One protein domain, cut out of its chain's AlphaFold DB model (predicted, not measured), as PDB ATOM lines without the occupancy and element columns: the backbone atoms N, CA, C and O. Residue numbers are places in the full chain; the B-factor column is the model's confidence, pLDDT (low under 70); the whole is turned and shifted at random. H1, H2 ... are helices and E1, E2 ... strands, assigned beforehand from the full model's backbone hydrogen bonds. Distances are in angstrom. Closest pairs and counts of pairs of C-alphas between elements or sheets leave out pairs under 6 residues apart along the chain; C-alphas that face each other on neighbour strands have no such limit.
ATOM      1  N   GLY A  37      30.385 136.800  48.428       69.50
ATOM      2  CA  GLY A  37      31.435 136.432  47.465       69.50
ATOM      3  C   GLY A  37      31.172 135.092  46.761       69.50
ATOM      4  O   GLY A  37      31.240 135.013  45.533       69.50
ATOM      5  N   GLU A  38      30.777 134.065  47.518       75.38
ATOM      6  CA  GLU A  38      30.431 132.744  46.969       75.38
ATOM      7  C   GLU A  38      29.198 132.795  46.058       75.38
ATOM      8  O   GLU A  38      29.234 132.281  44.940       75.38
ATOM      9  N   SER A  39      28.119 133.462  46.485       81.25
ATOM     10  CA  SER A  39      26.903 133.587  45.672       81.25
ATOM     11  C   SER A  39      27.148 134.398  44.401       81.25
ATOM     12  O   SER A  39      26.598 134.074  43.350       81.25
ATOM     13  N   PHE A  40      27.991 135.432  44.467       82.69
ATOM     14  CA  PHE A  40      28.385 136.209  43.297       82.69
ATOM     15  C   PHE A  40      29.195 135.360  42.316       82.69
ATOM     16  O   PHE A  40      28.914 135.386  41.120       82.69
ATOM     17  N   ALA A  41      30.153 134.566  42.805       83.56
ATOM     18  CA  ALA A  41      30.910 133.637  41.971       83.56
ATOM     19  C   ALA A  41      29.995 132.582  41.322       83.56
ATOM     20  O   ALA A  41      30.101 132.326  40.123       83.56
ATOM     21  N   ALA A  42      29.038 132.031  42.074       88.75
ATOM     22  CA  ALA A  42      28.052 131.091  41.547       88.75
ATOM     23  C   ALA A  42      27.147 131.730  40.477       88.75
ATOM     24  O   ALA A  42      26.879 131.117  39.444       88.75
ATOM     25  N   MET A  43      26.707 132.977  40.687       91.12
ATOM     26  CA  MET A  43      25.954 133.742  39.690       91.12
ATOM     27  C   MET A  43      26.797 134.007  38.436       91.12
ATOM     28  O   MET A  43      26.303 133.821  37.327       91.12
ATOM     29  N   ALA A  44      28.060 134.407  38.595       90.69
ATOM     30  CA  ALA A  44      28.978 134.644  37.485       90.69
ATOM     31  C   ALA A  44      29.164 133.391  36.623       90.69
ATOM     32  O   ALA A  44      29.038 133.462  35.401       90.69
ATOM     33  N   GLU A  45      29.368 132.234  37.256       93.12
ATOM     34  CA  GLU A  45      29.469 130.960  36.546       93.12
ATOM     35  C   GLU A  45      28.168 130.560  35.858       93.12
ATOM     36  O   GLU A  45      28.192 130.070  34.730       93.12
ATOM     37  N   LEU A  46      27.016 130.817  36.480       95.31
ATOM     38  CA  LEU A  46      25.728 130.564  35.841       95.31
ATOM     39  C   LEU A  46      25.547 131.421  34.580       95.31
ATOM     40  O   LEU A  46      25.175 130.896  33.530       95.31
ATOM     41  N   LEU A  47      25.837 132.722  34.671       95.50
ATOM     42  CA  LEU A  47      25.773 133.643  33.534       95.50
ATOM     43  C   LEU A  47      26.726 133.201  32.422       95.50
ATOM     44  O   LEU A  47      26.318 133.137  31.260       95.50
ATOM     45  N   ARG A  48      27.965 132.837  32.777       95.44
ATOM     46  CA  ARG A  48      28.964 132.321  31.840       95.44
ATOM     47  C   ARG A  48      28.466 131.054  31.151       95.44
ATOM     48  O   ARG A  48      28.476 131.021  29.929       95.44
ATOM     49  N   ALA A  49      27.978 130.061  31.897       96.44
ATOM     50  CA  ALA A  49      27.522 128.778  31.357       96.44
ATOM     51  C   ALA A  49      26.292 128.908  30.438       96.44
ATOM     52  O   ALA A  49      26.152 128.176  29.455       96.44
ATOM     53  N   VAL A  50      25.378 129.838  30.738       97.62
ATOM     54  CA  VAL A  50      24.234 130.140  29.862       97.62
ATOM     55  C   VAL A  50      24.705 130.858  28.599       97.62
ATOM     56  O   VAL A  50      24.374 130.432  27.492       97.62
ATOM     57  N   ALA A  51      25.515 131.909  28.743       96.81
ATOM     58  CA  ALA A  51      26.002 132.695  27.613       96.81
ATOM     59  C   ALA A  51      26.962 131.904  26.711       96.81
ATOM     60  O   ALA A  51      27.004 132.125  25.501       96.81
ATOM     61  N   SER A  52      27.715 130.957  27.271       96.62
ATOM     62  CA  SER A  52      28.580 130.024  26.546       96.62
ATOM     63  C   SER A  52      27.821 128.823  25.992       96.62
ATOM     64  O   SER A  52      28.442 127.960  25.386       96.62
ATOM     65  N   GLY A  53      26.504 128.729  26.199       96.44
ATOM     66  CA  GLY A  53      25.659 127.631  25.741       96.44
ATOM     67  C   GLY A  53      26.040 126.237  26.260       96.44
ATOM     68  O   GLY A  53      25.756 125.233  25.611       96.44
ATOM     69  N   GLU A  54      26.677 126.150  27.426       96.75
ATOM     70  CA  GLU A  54      26.836 124.889  28.170       96.75
ATOM     71  C   GLU A  54      25.496 124.398  28.737       96.75
ATOM     72  O   GLU A  54      25.329 123.223  29.052       96.75
ATOM     73  N   ARG A  55      24.517 125.303  28.841       95.25
ATOM     74  CA  ARG A  55      23.155 125.028  29.316       95.25
ATOM     75  C   ARG A  55      22.127 124.894  28.179       95.25
ATOM     76  O   ARG A  55      20.932 124.964  28.445       95.25
ATOM     77  N   GLY A  56      22.581 124.705  26.935       95.56
ATOM     78  CA  GLY A  56      21.760 124.659  25.715       95.56
ATOM     79  C   GLY A  56      22.220 125.681  24.665       95.56
ATOM     80  O   GLY A  56      23.225 126.353  24.878       95.56
ATOM     81  N   PRO A  57      21.531 125.838  23.518       95.00
ATOM     82  CA  PRO A  57      21.862 126.892  22.561       95.00
ATOM     83  C   PRO A  57      21.910 128.264  23.247       95.00
ATOM     84  O   PRO A  57      20.983 128.622  23.972       95.00
ATOM     85  N   ALA A  58      22.988 129.025  23.026       95.75
ATOM     86  CA  ALA A  58      23.136 130.341  23.643       95.75
ATOM     87  C   ALA A  58      21.980 131.268  23.200       95.75
ATOM     88  O   ALA A  58      21.620 131.267  22.010       95.75
ATOM     89  N   PRO A  59      21.384 132.045  24.126       95.50
ATOM     90  CA  PRO A  59      20.304 132.967  23.793       95.50
ATOM     91  C   PRO A  59      20.812 134.117  22.911       95.50
ATOM     92  O   PRO A  59      21.999 134.224  22.613       95.50
ATOM     93  N   ALA A  60      19.908 134.989  22.457       95.88
ATOM     94  CA  ALA A  60      20.313 136.221  21.776       95.88
ATOM     95  C   ALA A  60      21.067 137.172  22.722       95.88
ATOM     96  O   ALA A  60      22.034 137.800  22.320       95.88
ATOM     97  N   SER A  61      20.669 137.211  23.994       96.25
ATOM     98  CA  SER A  61      21.362 137.914  25.071       96.25
ATOM     99  C   SER A  61      20.921 137.377  26.432       96.25
ATOM    100  O   SER A  61      19.910 136.680  26.542       96.25
ATOM    101  N   VAL A  62      21.680 137.707  27.476       96.38
ATOM    102  CA  VAL A  62      21.258 137.563  28.874       96.38
ATOM    103  C   VAL A  62      21.168 138.961  29.471       96.38
ATOM    104  O   VAL A  62      22.166 139.679  29.492       96.38
ATOM    105  N   VAL A  63      19.987 139.359  29.947       95.94
ATOM    106  CA  VAL A  63      19.757 140.701  30.498       95.94
ATOM    107  C   VAL A  63      19.360 140.599  31.967       95.94
ATOM    108  O   VAL A  63      18.330 140.020  32.302       95.94
ATOM    109  N   LEU A  64      20.178 141.176  32.844       94.44
ATOM    110  CA  LEU A  64      19.888 141.351  34.258       94.44
ATOM    111  C   LEU A  64      19.190 142.698  34.445       94.44
ATOM    112  O   LEU A  64      19.808 143.751  34.281       94.44
ATOM    113  N   LEU A  65      17.905 142.655  34.789       92.25
ATOM    114  CA  LEU A  65      17.129 143.841  35.137       92.25
ATOM    115  C   LEU A  65      17.279 144.108  36.632       92.25
ATOM    116  O   LEU A  65      16.975 143.241  37.450       92.25
ATOM    117  N   SER A  66      17.761 145.298  36.984       86.12
ATOM    118  CA  SER A  66      17.996 145.679  38.378       86.12
ATOM    119  C   SER A  66      17.456 147.071  38.681       86.12
ATOM    120  O   SER A  66      17.314 147.920  37.801       86.12
ATOM    121  N   GLY A  67      17.215 147.313  39.966       79.56
ATOM    122  CA  GLY A  67      17.143 148.657  40.525       79.56
ATOM    123  C   GLY A  67      18.496 149.089  41.092       79.56
ATOM    124  O   GLY A  67      19.357 148.261  41.387       79.56
ATOM    125  N   ASP A  68      18.654 150.394  41.253       71.94
ATOM    126  CA  ASP A  68      19.647 151.056  42.110       71.94
ATOM    127  C   ASP A  68      18.862 152.088  42.944       71.94
ATOM    128  O   ASP A  68      17.662 152.274  42.736       71.94
ATOM    129  N   VAL A  69      19.492 152.749  43.902       61.69
ATOM    130  CA  VAL A  69      18.938 153.847  44.704       61.69
ATOM    131  C   VAL A  69      19.296 155.233  44.148       61.69
ATOM    132  O   VAL A  69      18.813 156.248  44.653       61.69
ATOM    133  N   HIS A  70      20.175 155.307  43.140       70.88
ATOM    134  CA  HIS A  70      20.834 156.565  42.783       70.88
ATOM    135  C   HIS A  70      20.769 156.982  41.313       70.88
ATOM    136  O   HIS A  70      20.787 158.184  41.039       70.88
ATOM    137  N   HIS A  71      20.780 156.037  40.374       77.88
ATOM    138  CA  HIS A  71      20.904 156.343  38.949       77.88
ATOM    139  C   HIS A  71      20.477 155.163  38.069       77.88
ATOM    140  O   HIS A  71      20.260 154.057  38.562       77.88
ATOM    141  N   ALA A  72      20.361 155.404  36.765       87.88
ATOM    142  CA  ALA A  72      20.270 154.360  35.752       87.88
ATOM    143  C   ALA A  72      21.569 154.273  34.970       87.88
ATOM    144  O   ALA A  72      22.274 155.270  34.786       87.88
ATOM    145  N   TYR A  73      21.861 153.074  34.486       89.88
ATOM    146  CA  TYR A  73      22.972 152.807  33.589       89.88
ATOM    147  C   TYR A  73      22.756 151.484  32.860       89.88
ATOM    148  O   TYR A  73      21.960 150.637  33.275       89.88
ATOM    149  N   VAL A  74      23.530 151.294  31.798       92.69
ATOM    150  CA  VAL A  74      23.692 149.994  31.150       92.69
ATOM    151  C   VAL A  74      25.144 149.571  31.284       92.69
ATOM    152  O   VAL A  74      26.056 150.341  30.981       92.69
ATOM    153  N   ALA A  75      25.365 148.350  31.759       92.81
ATOM    154  CA  ALA A  75      26.679 147.733  31.830       92.81
ATOM    155  C   ALA A  75      26.707 146.427  31.045       92.81
ATOM    156  O   ALA A  75      25.746 145.664  31.045       92.81
ATOM    157  N   ARG A  76      27.832 146.152  30.394       93.62
ATOM    158  CA  ARG A  76      28.096 144.884  29.718       93.62
ATOM    159  C   ARG A  76      29.126 144.107  30.520       93.62
ATOM    160  O   ARG A  76      30.129 144.679  30.949       93.62
ATOM    161  N   ALA A  77      28.850 142.828  30.727       92.81
ATOM    162  CA  ALA A  77      29.778 141.891  31.332       92.81
ATOM    163  C   ALA A  77      30.677 141.289  30.253       92.81
ATOM    164  O   ALA A  77      30.197 140.761  29.247       92.81
ATOM    165  N   GLU A  78      31.980 141.338  30.489       90.44
ATOM    166  CA  GLU A  78      32.964 140.584  29.727       90.44
ATOM    167  C   GLU A  78      33.181 139.241  30.435       90.44
ATOM    168  O   GLU A  78      33.723 139.170  31.539       90.44
ATOM    169  N   LEU A  79      32.697 138.172  29.798       89.56
ATOM    170  CA  LEU A  79      32.759 136.803  30.301       89.56
ATOM    171  C   LEU A  79      33.522 135.919  29.304       89.56
ATOM    172  O   LEU A  79      33.119 135.828  28.137       89.56
ATOM    173  N   PRO A  80      34.600 135.234  29.724       87.75
ATOM    174  CA  PRO A  80      35.332 134.322  28.854       87.75
ATOM    175  C   PRO A  80      34.432 133.221  28.276       87.75
ATOM    176  O   PRO A  80      33.694 132.551  28.997       87.75
ATOM    177  N   GLY A  81      34.506 133.021  26.958       90.12
ATOM    178  CA  GLY A  81      33.749 131.976  26.259       90.12
ATOM    179  C   GLY A  81      32.259 132.272  26.052       90.12
ATOM    180  O   GLY A  81      31.555 131.425  25.499       90.12
ATOM    181  N   ALA A  82      31.767 133.449  26.453       93.69
ATOM    182  CA  ALA A  82      30.405 133.873  26.154       93.69
ATOM    183  C   ALA A  82      30.192 134.013  24.636       93.69
ATOM    184  O   ALA A  82      31.011 134.596  23.925       93.69
ATOM    185  N   ARG A  83      29.073 133.477  24.142       95.88
ATOM    186  CA  ARG A  83      28.654 133.534  22.731       95.88
ATOM    187  C   ARG A  83      27.522 134.531  22.480       95.88
ATOM    188  O   ARG A  83      27.182 134.774  21.328       95.88
ATOM    189  N   CYS A  84      26.956 135.102  23.538       95.75
ATOM    190  CA  CYS A  84      25.971 136.175  23.485       95.75
ATOM    191  C   CYS A  84      26.330 137.272  24.502       95.75
ATOM    192  O   CYS A  84      27.017 136.985  25.489       95.75
ATOM    193  N   PRO A  85      25.872 138.517  24.302       95.69
ATOM    194  CA  PRO A  85      26.081 139.585  25.267       95.69
ATOM    195  C   PRO A  85      25.382 139.282  26.598       95.69
ATOM    196  O   PRO A  85      24.243 138.808  26.634       95.69
ATOM    197  N   VAL A  86      26.066 139.610  27.695       96.62
ATOM    198  CA  VAL A  86      25.495 139.648  29.044       96.62
ATOM    199  C   VAL A  86      25.441 141.106  29.481       96.62
ATOM    200  O   VAL A  86      26.462 141.796  29.511       96.62
ATOM    201  N   VAL A  87      24.238 141.599  29.753       95.94
ATOM    202  CA  VAL A  87      23.964 143.013  30.007       95.94
ATOM    203  C   VAL A  87      23.276 143.162  31.350       95.94
ATOM    204  O   VAL A  87      22.349 142.424  31.658       95.94
ATOM    205  N   GLN A  88      23.687 144.147  32.133       94.38
ATOM    206  CA  GLN A  88      22.950 144.623  33.289       94.38
ATOM    207  C   GLN A  88      22.325 145.972  32.937       94.38
ATOM    208  O   GLN A  88      23.035 146.933  32.636       94.38
ATOM    209  N   ALA A  89      20.997 146.031  32.950       94.25
ATOM    210  CA  ALA A  89      20.234 147.252  32.744       94.25
ATOM    211  C   ALA A  89      19.630 147.672  34.082       94.25
ATOM    212  O   ALA A  89      18.856 146.932  34.695       94.25
ATOM    213  N   VAL A  90      20.024 148.851  34.547       91.56
ATOM    214  CA  VAL A  90      19.659 149.356  35.865       91.56
ATOM    215  C   VAL A  90      18.799 150.592  35.706       91.56
ATOM    216  O   VAL A  90      19.213 151.541  35.047       91.56
ATOM    217  N   CYS A  91      17.620 150.587  36.325       89.31
ATOM    218  CA  CYS A  91      16.717 151.732  36.371       89.31
ATOM    219  C   CYS A  91      16.206 151.916  37.802       89.31
ATOM    220  O   CYS A  91      15.493 151.065  38.330       89.31
ATOM    221  N   SER A  92      16.584 153.020  38.449       77.31
ATOM    222  CA  SER A  92      16.156 153.323  39.818       77.31
ATOM    223  C   SER A  92      14.756 153.957  39.838       77.31
ATOM    224  O   SER A  92      14.569 154.984  39.183       77.31
ATOM    225  N   PRO A  93      13.788 153.402  40.596       57.97
ATOM    226  CA  PRO A  93      12.432 153.949  40.684       57.97
ATOM    227  C   PRO A  93      12.276 155.091  41.706       57.97
ATOM    228  O   PRO A  93      11.295 155.826  41.630       57.97
ATOM    229  N   PHE A  94      13.198 155.264  42.667       54.47
ATOM    230  CA  PHE A  94      13.016 156.199  43.788       54.47
ATOM    231  C   PHE A  94      14.211 157.126  44.015       54.47
ATOM    232  O   PHE A  94      15.366 156.715  44.064       54.47
ATOM    233  N   ARG A  95      13.903 158.416  44.190       55.47
ATOM    234  CA  ARG A  95      14.873 159.502  44.316       55.47
ATOM    235  C   ARG A  95      15.455 159.557  45.735       55.47
ATOM    236  O   ARG A  95      14.768 159.990  46.656       55.47
ATOM    237  N   ASN A  96      16.747 159.267  45.886       51.41
ATOM    238  CA  ASN A  96      17.576 159.932  46.894       51.41
ATOM    239  C   ASN A  96      18.580 160.832  46.155       51.41
ATOM    240  O   ASN A  96      19.573 160.317  45.632       51.41
ATOM    241  N   PRO A  97      18.306 162.146  46.004       54.81
ATOM    242  CA  PRO A  97      19.126 163.019  45.177       54.81
ATOM    243  C   PRO A  97      20.546 163.070  45.738       54.81
ATOM    244  O   PRO A  97      20.813 163.658  46.784       54.81
ATOM    245  N   LEU A  98      21.469 162.444  45.016       55.06
ATOM    246  CA  LEU A  98      22.878 162.485  45.354       55.06
ATOM    247  C   LEU A  98      23.387 163.919  45.229       55.06
ATOM    248  O   LEU A  98      23.297 164.540  44.165       55.06
ATOM    249  N   GLY A  99      23.968 164.436  46.313       59.53
ATOM    250  CA  GLY A  99      24.637 165.730  46.288       59.53
ATOM    251  C   GLY A  99      25.703 165.782  45.177       59.53
ATOM    252  O   GLY A  99      26.293 164.751  44.830       59.53
ATOM    253  N   PRO A 100      26.026 166.971  44.630       62.69
ATOM    254  CA  PRO A 100      26.971 167.128  43.516       62.69
ATOM    255  C   PRO A 100      28.340 166.461  43.737       62.69
ATOM    256  O   PRO A 100      29.027 166.125  42.771       62.69
ATOM    257  N   GLY A 101      28.737 166.262  44.999       60.19
ATOM    258  CA  GLY A 101      29.961 165.563  45.386       60.19
ATOM    259  C   GLY A 101      30.003 164.100  44.941       60.19
ATOM    260  O   GLY A 101      30.997 163.687  44.349       60.19
ATOM    261  N   ILE A 102      28.927 163.329  45.129       64.25
ATOM    262  CA  ILE A 102      28.929 161.889  44.807       64.25
ATOM    263  C   ILE A 102      28.992 161.663  43.292       64.25
ATOM    264  O   ILE A 102      29.749 160.813  42.829       64.25
ATOM    265  N   ARG A 103      28.325 162.509  42.492       68.50
ATOM    266  CA  ARG A 103      28.436 162.479  41.018       68.50
ATOM    267  C   ARG A 103      29.876 162.684  40.532       68.50
ATOM    268  O   ARG A 103      30.285 162.119  39.517       68.50
ATOM    269  N   ARG A 104      30.656 163.517  41.233       67.88
ATOM    270  CA  ARG A 104      32.076 163.749  40.919       67.88
ATOM    271  C   ARG A 104      32.942 162.562  41.328       67.88
ATOM    272  O   ARG A 104      33.850 162.220  40.576       67.88
ATOM    273  N   VAL A 105      32.652 161.945  42.474       68.75
ATOM    274  CA  VAL A 105      33.352 160.743  42.950       68.75
ATOM    275  C   VAL A 105      33.144 159.577  41.985       68.75
ATOM    276  O   VAL A 105      34.134 158.995  41.552       68.75
ATOM    277  N   ASP A 106      31.905 159.304  41.560       68.88
ATOM    278  CA  ASP A 106      31.608 158.257  40.571       68.88
ATOM    279  C   ASP A 106      32.383 158.488  39.261       68.88
ATOM    280  O   ASP A 106      33.134 157.628  38.790       68.88
ATOM    281  N   ARG A 107      32.317 159.713  38.723       71.88
ATOM    282  CA  ARG A 107      33.057 160.088  37.511       71.88
ATOM    283  C   ARG A 107      34.568 159.908  37.667       71.88
ATOM    284  O   ARG A 107      35.242 159.525  36.711       71.88
ATOM    285  N   LEU A 108      35.118 160.243  38.834       72.12
ATOM    286  CA  LEU A 108      36.546 160.112  39.111       72.12
ATOM    287  C   LEU A 108      36.955 158.638  39.219       72.12
ATOM    288  O   LEU A 108      37.962 158.255  38.625       72.12
ATOM    289  N   ALA A 109      36.157 157.816  39.904       69.25
ATOM    290  CA  ALA A 109      36.393 156.385  40.079       69.25
ATOM    291  C   ALA A 109      36.432 155.628  38.741       69.25
ATOM    292  O   ALA A 109      37.247 154.724  38.563       69.25
ATOM    293  N   ARG A 110      35.622 156.051  37.760       69.38
ATOM    294  CA  ARG A 110      35.592 155.464  36.408       69.38
ATOM    295  C   ARG A 110      36.792 155.837  35.534       69.38
ATOM    296  O   ARG A 110      36.990 155.235  34.476       69.38
ATOM    297  N   ARG A 111      37.621 156.815  35.923       77.19
ATOM    298  CA  ARG A 111      38.800 157.183  35.122       77.19
ATOM    299  C   ARG A 111      39.793 156.025  35.101       77.19
ATOM    300  O   ARG A 111      40.219 155.553  36.150       77.19
ATOM    301  N   ARG A 112      40.247 155.639  33.903       75.94
ATOM    302  CA  ARG A 112      41.233 154.562  33.680       75.94
ATOM    303  C   ARG A 112      42.415 154.542  34.664       75.94
ATOM    304  O   ARG A 112      42.659 153.468  35.207       75.94
ATOM    305  N   PRO A 113      43.128 155.656  34.936       74.19
ATOM    306  CA  PRO A 113      44.247 155.630  35.881       74.19
ATOM    307  C   PRO A 113      43.803 155.342  37.321       74.19
ATOM    308  O   PRO A 113      44.478 154.601  38.028       74.19
ATOM    309  N   VAL A 114      42.649 155.867  37.743       73.44
ATOM    310  CA  VAL A 114      42.094 155.638  39.085       73.44
ATOM    311  C   VAL A 114      41.654 154.183  39.226       73.44
ATOM    312  O   VAL A 114      42.072 153.499  40.156       73.44
ATOM    313  N   ALA A 115      40.899 153.672  38.251       73.75
ATOM    314  CA  ALA A 115      40.479 152.274  38.211       73.75
ATOM    315  C   ALA A 115      41.680 151.308  38.171       73.75
ATOM    316  O   ALA A 115      41.680 150.286  38.856       73.75
ATOM    317  N   ALA A 116      42.732 151.639  37.412       76.62
ATOM    318  CA  ALA A 116      43.966 150.857  37.370       76.62
ATOM    319  C   ALA A 116      44.708 150.875  38.714       76.62
ATOM    320  O   ALA A 116      45.139 149.819  39.170       76.62
ATOM    321  N   GLY A 117      44.798 152.034  39.375       74.62
ATOM    322  CA  GLY A 117      45.383 152.155  40.712       74.62
ATOM    323  C   GLY A 117      44.629 151.332  41.759       74.62
ATOM    324  O   GLY A 117      45.247 150.603  42.533       74.62
ATOM    325  N   ILE A 118      43.292 151.364  41.728       73.94
ATOM    326  CA  ILE A 118      42.438 150.550  42.607       73.94
ATOM    327  C   ILE A 118      42.657 149.050  42.359       73.94
ATOM    328  O   ILE A 118      42.792 148.285  43.314       73.94
ATOM    329  N   ARG A 119      42.723 148.618  41.090       72.19
ATOM    330  CA  ARG A 119      43.005 147.216  40.737       72.19
ATOM    331  C   ARG A 119      44.398 146.781  41.180       72.19
ATOM    332  O   ARG A 119      44.538 145.703  41.745       72.19
ATOM    333  N   ALA A 120      45.414 147.614  40.963       72.31
ATOM    334  CA  ALA A 120      46.781 147.327  41.388       72.31
ATOM    335  C   ALA A 120      46.870 147.176  42.912       72.31
ATOM    336  O   ALA A 120      47.452 146.211  43.399       72.31
ATOM    337  N   PHE A 121      46.222 148.070  43.665       71.94
ATOM    338  CA  PHE A 121      46.120 147.954  45.118       71.94
ATOM    339  C   PHE A 121      45.415 146.658  45.545       71.94
ATOM    340  O   PHE A 121      45.898 145.967  46.438       71.94
ATOM    341  N   ALA A 122      44.316 146.286  44.881       71.31
ATOM    342  CA  ALA A 122      43.597 145.054  45.192       71.31
ATOM    343  C   ALA A 122      44.443 143.797  44.937       71.31
ATOM    344  O   ALA A 122      44.510 142.922  45.800       71.31
ATOM    345  N   LYS A 123      45.166 143.747  43.811       68.25
ATOM    346  CA  LYS A 123      46.119 142.666  43.514       68.25
ATOM    347  C   LYS A 123      47.243 142.607  44.541       68.25
ATOM    348  O   LYS A 123      47.558 141.538  45.054       68.25
ATOM    349  N   LEU A 124      47.809 143.760  44.903       69.19
ATOM    350  CA  LEU A 124      48.831 143.842  45.945       69.19
ATOM    351  C   LEU A 124      48.309 143.360  47.298       69.19
ATOM    352  O   LEU A 124      49.091 142.795  48.054       69.19
ATOM    353  N   ALA A 125      47.026 143.539  47.599       65.06
ATOM    354  CA  ALA A 125      46.377 143.051  48.812       65.06
ATOM    355  C   ALA A 125      46.004 141.554  48.773       65.06
ATOM    356  O   ALA A 125      45.555 141.027  49.787       65.06
ATOM    357  N   GLY A 126      46.219 140.863  47.647       59.59
ATOM    358  CA  GLY A 126      45.894 139.442  47.489       59.59
ATOM    359  C   GLY A 126      44.427 139.165  47.160       59.59
ATOM    360  O   GLY A 126      43.972 138.044  47.360       59.59
ATOM    361  N   ALA A 127      43.686 140.165  46.673       65.94
ATOM    362  CA  ALA A 127      42.332 139.944  46.181       65.94
ATOM    363  C   ALA A 127      42.357 139.011  44.953       65.94
ATOM    364  O   ALA A 127      43.201 139.225  44.072       65.94
ATOM    365  N   PRO A 128      41.444 138.026  44.855       65.62
ATOM    366  CA  PRO A 128      41.267 137.263  43.625       65.62
ATOM    367  C   PRO A 128      40.878 138.191  42.468       65.62
ATOM    368  O   PRO A 128      40.299 139.265  42.677       65.62
ATOM    369  N   ASP A 129      41.201 137.780  41.241       69.31
ATOM    370  CA  ASP A 129      40.703 138.479  40.058       69.31
ATOM    371  C   ASP A 129      39.159 138.411  40.038       69.31
ATOM    372  O   ASP A 129      38.574 137.408  40.461       69.31
ATOM    373  N   PRO A 130      38.474 139.484  39.601       71.00
ATOM    374  CA  PRO A 130      37.018 139.516  39.593       71.00
ATOM    375  C   PRO A 130      36.460 138.462  38.629       71.00
ATOM    376  O   PRO A 130      36.939 138.332  37.506       71.00
ATOM    377  N   ALA A 131      35.412 137.751  39.051       74.75
ATOM    378  CA  ALA A 131      34.761 136.728  38.225       74.75
ATOM    379  C   ALA A 131      34.080 137.304  36.965       74.75
ATOM    380  O   ALA A 131      33.868 136.587  35.992       74.75
ATOM    381  N   ILE A 132      33.739 138.598  36.984       81.12
ATOM    382  CA  ILE A 132      33.139 139.328  35.865       81.12
ATOM    383  C   ILE A 132      33.805 140.699  35.773       81.12
ATOM    384  O   ILE A 132      33.861 141.414  36.780       81.12
ATOM    385  N   ASP A 133      34.259 141.090  34.580       84.94
ATOM    386  CA  ASP A 133      34.609 142.487  34.315       84.94
ATOM    387  C   ASP A 133      33.386 143.223  33.762       84.94
ATOM    388  O   ASP A 133      32.808 142.835  32.745       84.94
ATOM    389  N   TRP A 134      32.962 144.273  34.462       86.06
ATOM    390  CA  TRP A 134      31.796 145.065  34.095       86.06
ATOM    391  C   TRP A 134      32.227 146.387  33.488       86.06
ATOM    392  O   TRP A 134      32.917 147.200  34.112       86.06
ATOM    393  N   ARG A 135      31.714 146.660  32.293       87.62
ATOM    394  CA  ARG A 135      31.912 147.930  31.612       87.62
ATOM    395  C   ARG A 135      30.584 148.643  31.440       87.62
ATOM    396  O   ARG A 135      29.744 148.211  30.660       87.62
ATOM    397  N   VAL A 136      30.423 149.778  32.118       88.06
ATOM    398  CA  VAL A 136      29.298 150.684  31.844       88.06
ATOM    399  C   VAL A 136      29.432 151.216  30.421       88.06
ATOM    400  O   VAL A 136      30.436 151.854  30.091       88.06
ATOM    401  N   SER A 137      28.455 150.885  29.580       88.00
ATOM    402  CA  SER A 137      28.379 151.314  28.186       88.00
ATOM    403  C   SER A 137      27.620 152.626  28.050       88.00
ATOM    404  O   SER A 137      28.048 153.475  27.275       88.00
ATOM    405  N   ASP A 138      26.562 152.815  28.844       89.62
ATOM    406  CA  ASP A 138      25.651 153.952  28.712       89.62
ATOM    407  C   ASP A 138      25.236 154.515  30.084       89.62
ATOM    408  O   ASP A 138      25.103 153.776  31.066       89.62
ATOM    409  N   GLY A 139      25.034 155.836  30.145       86.81
ATOM    410  CA  GLY A 139      24.767 156.584  31.378       86.81
ATOM    411  C   GLY A 139      26.046 157.061  32.093       86.81
ATOM    412  O   GLY A 139      27.100 157.194  31.460       86.81
ATOM    413  N   PRO A 140      25.995 157.342  33.409       86.62
ATOM    414  CA  PRO A 140      24.830 157.249  34.294       86.62
ATOM    415  C   PRO A 140      23.850 158.429  34.156       86.62
ATOM    416  O   PRO A 140      24.279 159.576  33.998       86.62
ATOM    417  N   TRP A 141      22.550 158.157  34.299       84.75
ATOM    418  CA  TRP A 141      21.481 159.166  34.375       84.75
ATOM    419  C   TRP A 141      20.925 159.267  35.791       84.75
ATOM    420  O   TRP A 141      20.624 158.254  36.423       84.75
ATOM    421  N   PHE A 142      20.803 160.493  36.294       80.56
ATOM    422  CA  PHE A 142      20.450 160.767  37.695       80.56
ATOM    423  C   PHE A 142      19.047 161.369  37.842       80.56
ATOM    424  O   PHE A 142      18.578 161.598  38.956       80.56
TER     425      PHE A 142
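AT A GLANCE: This is residues 37 to 142 of the 181 residues of a protein of Frankia canadensis (UniProt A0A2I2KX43). A twisted sheet of four strands forms a slab, with H1 grazing it at one end and H2 and H3 forming an open loop on the side of edge strand E4. Residues 111 to 116 and 120 to 126, mostly in H3, stick out. The 106 printed residues include three named helices and four named strands, in the order H1 E1 E2 E3 H2 H3 E4; the sheet's order is E1 E3 E2 E4, mixed, and the class is mixed. The whole is only just loose, close to compact, with a radius of gyration of the C-alphas of 15.7 A and spans of 46 by 38 by 23 A.

HOW THE PARTS SIT: E1, residues 62 to 66, is parallel to E3, residues 86 to 90, at 19 degrees, with N 64 and O 87 2.8 A apart. E3 and E2, residues 72 to 78, form an antiparallel hairpin, with N 88 and O 75 2.8 A apart. E2 is antiparallel to E4, residues 133 to 141, with N 76 and O 135 2.8 A apart. H1, residues 37 to 51, only grazes the sheet with residues 44 to 51; its closest C-alphas to E1 are Ala 51 and Val 62, 6.9 A. H2, residues 100 to 109, and H3, residues 112 to 124, are close but not clearly touching: the closest C-alphas, Ala 109 and Ala 115, are 6.1 A apart, at a steep tilt of 66 degrees. Neither is on the sheet. E3, H2, H3 and E4 form a split strand-helix-strand unit, two strands running the same way with E2 between them, its crossover right-handed. In H1, H2 and H3 every O i to N i+4 pair is within hydrogen-bond range.

IN THESE COORDINATES: H1 begins at C-alpha 37 (31.435, 136.432, 47.465) and is 20.9 A long. E2 is 19.7 A and H3 18.0 A long. E4, 21.2 A, bends by 69 degrees at residue 138 and ends at C-alpha 141 (21.481, 159.166, 34.375).

THE WHOLE: The C-alphas farthest apart, Gly 56 and Pro 100, are 46.3 A apart. The printed part has no cut and no long link. Its mean pLDDT is 81.3; residues 93 to 106 and 123 to 129 are among those under 70.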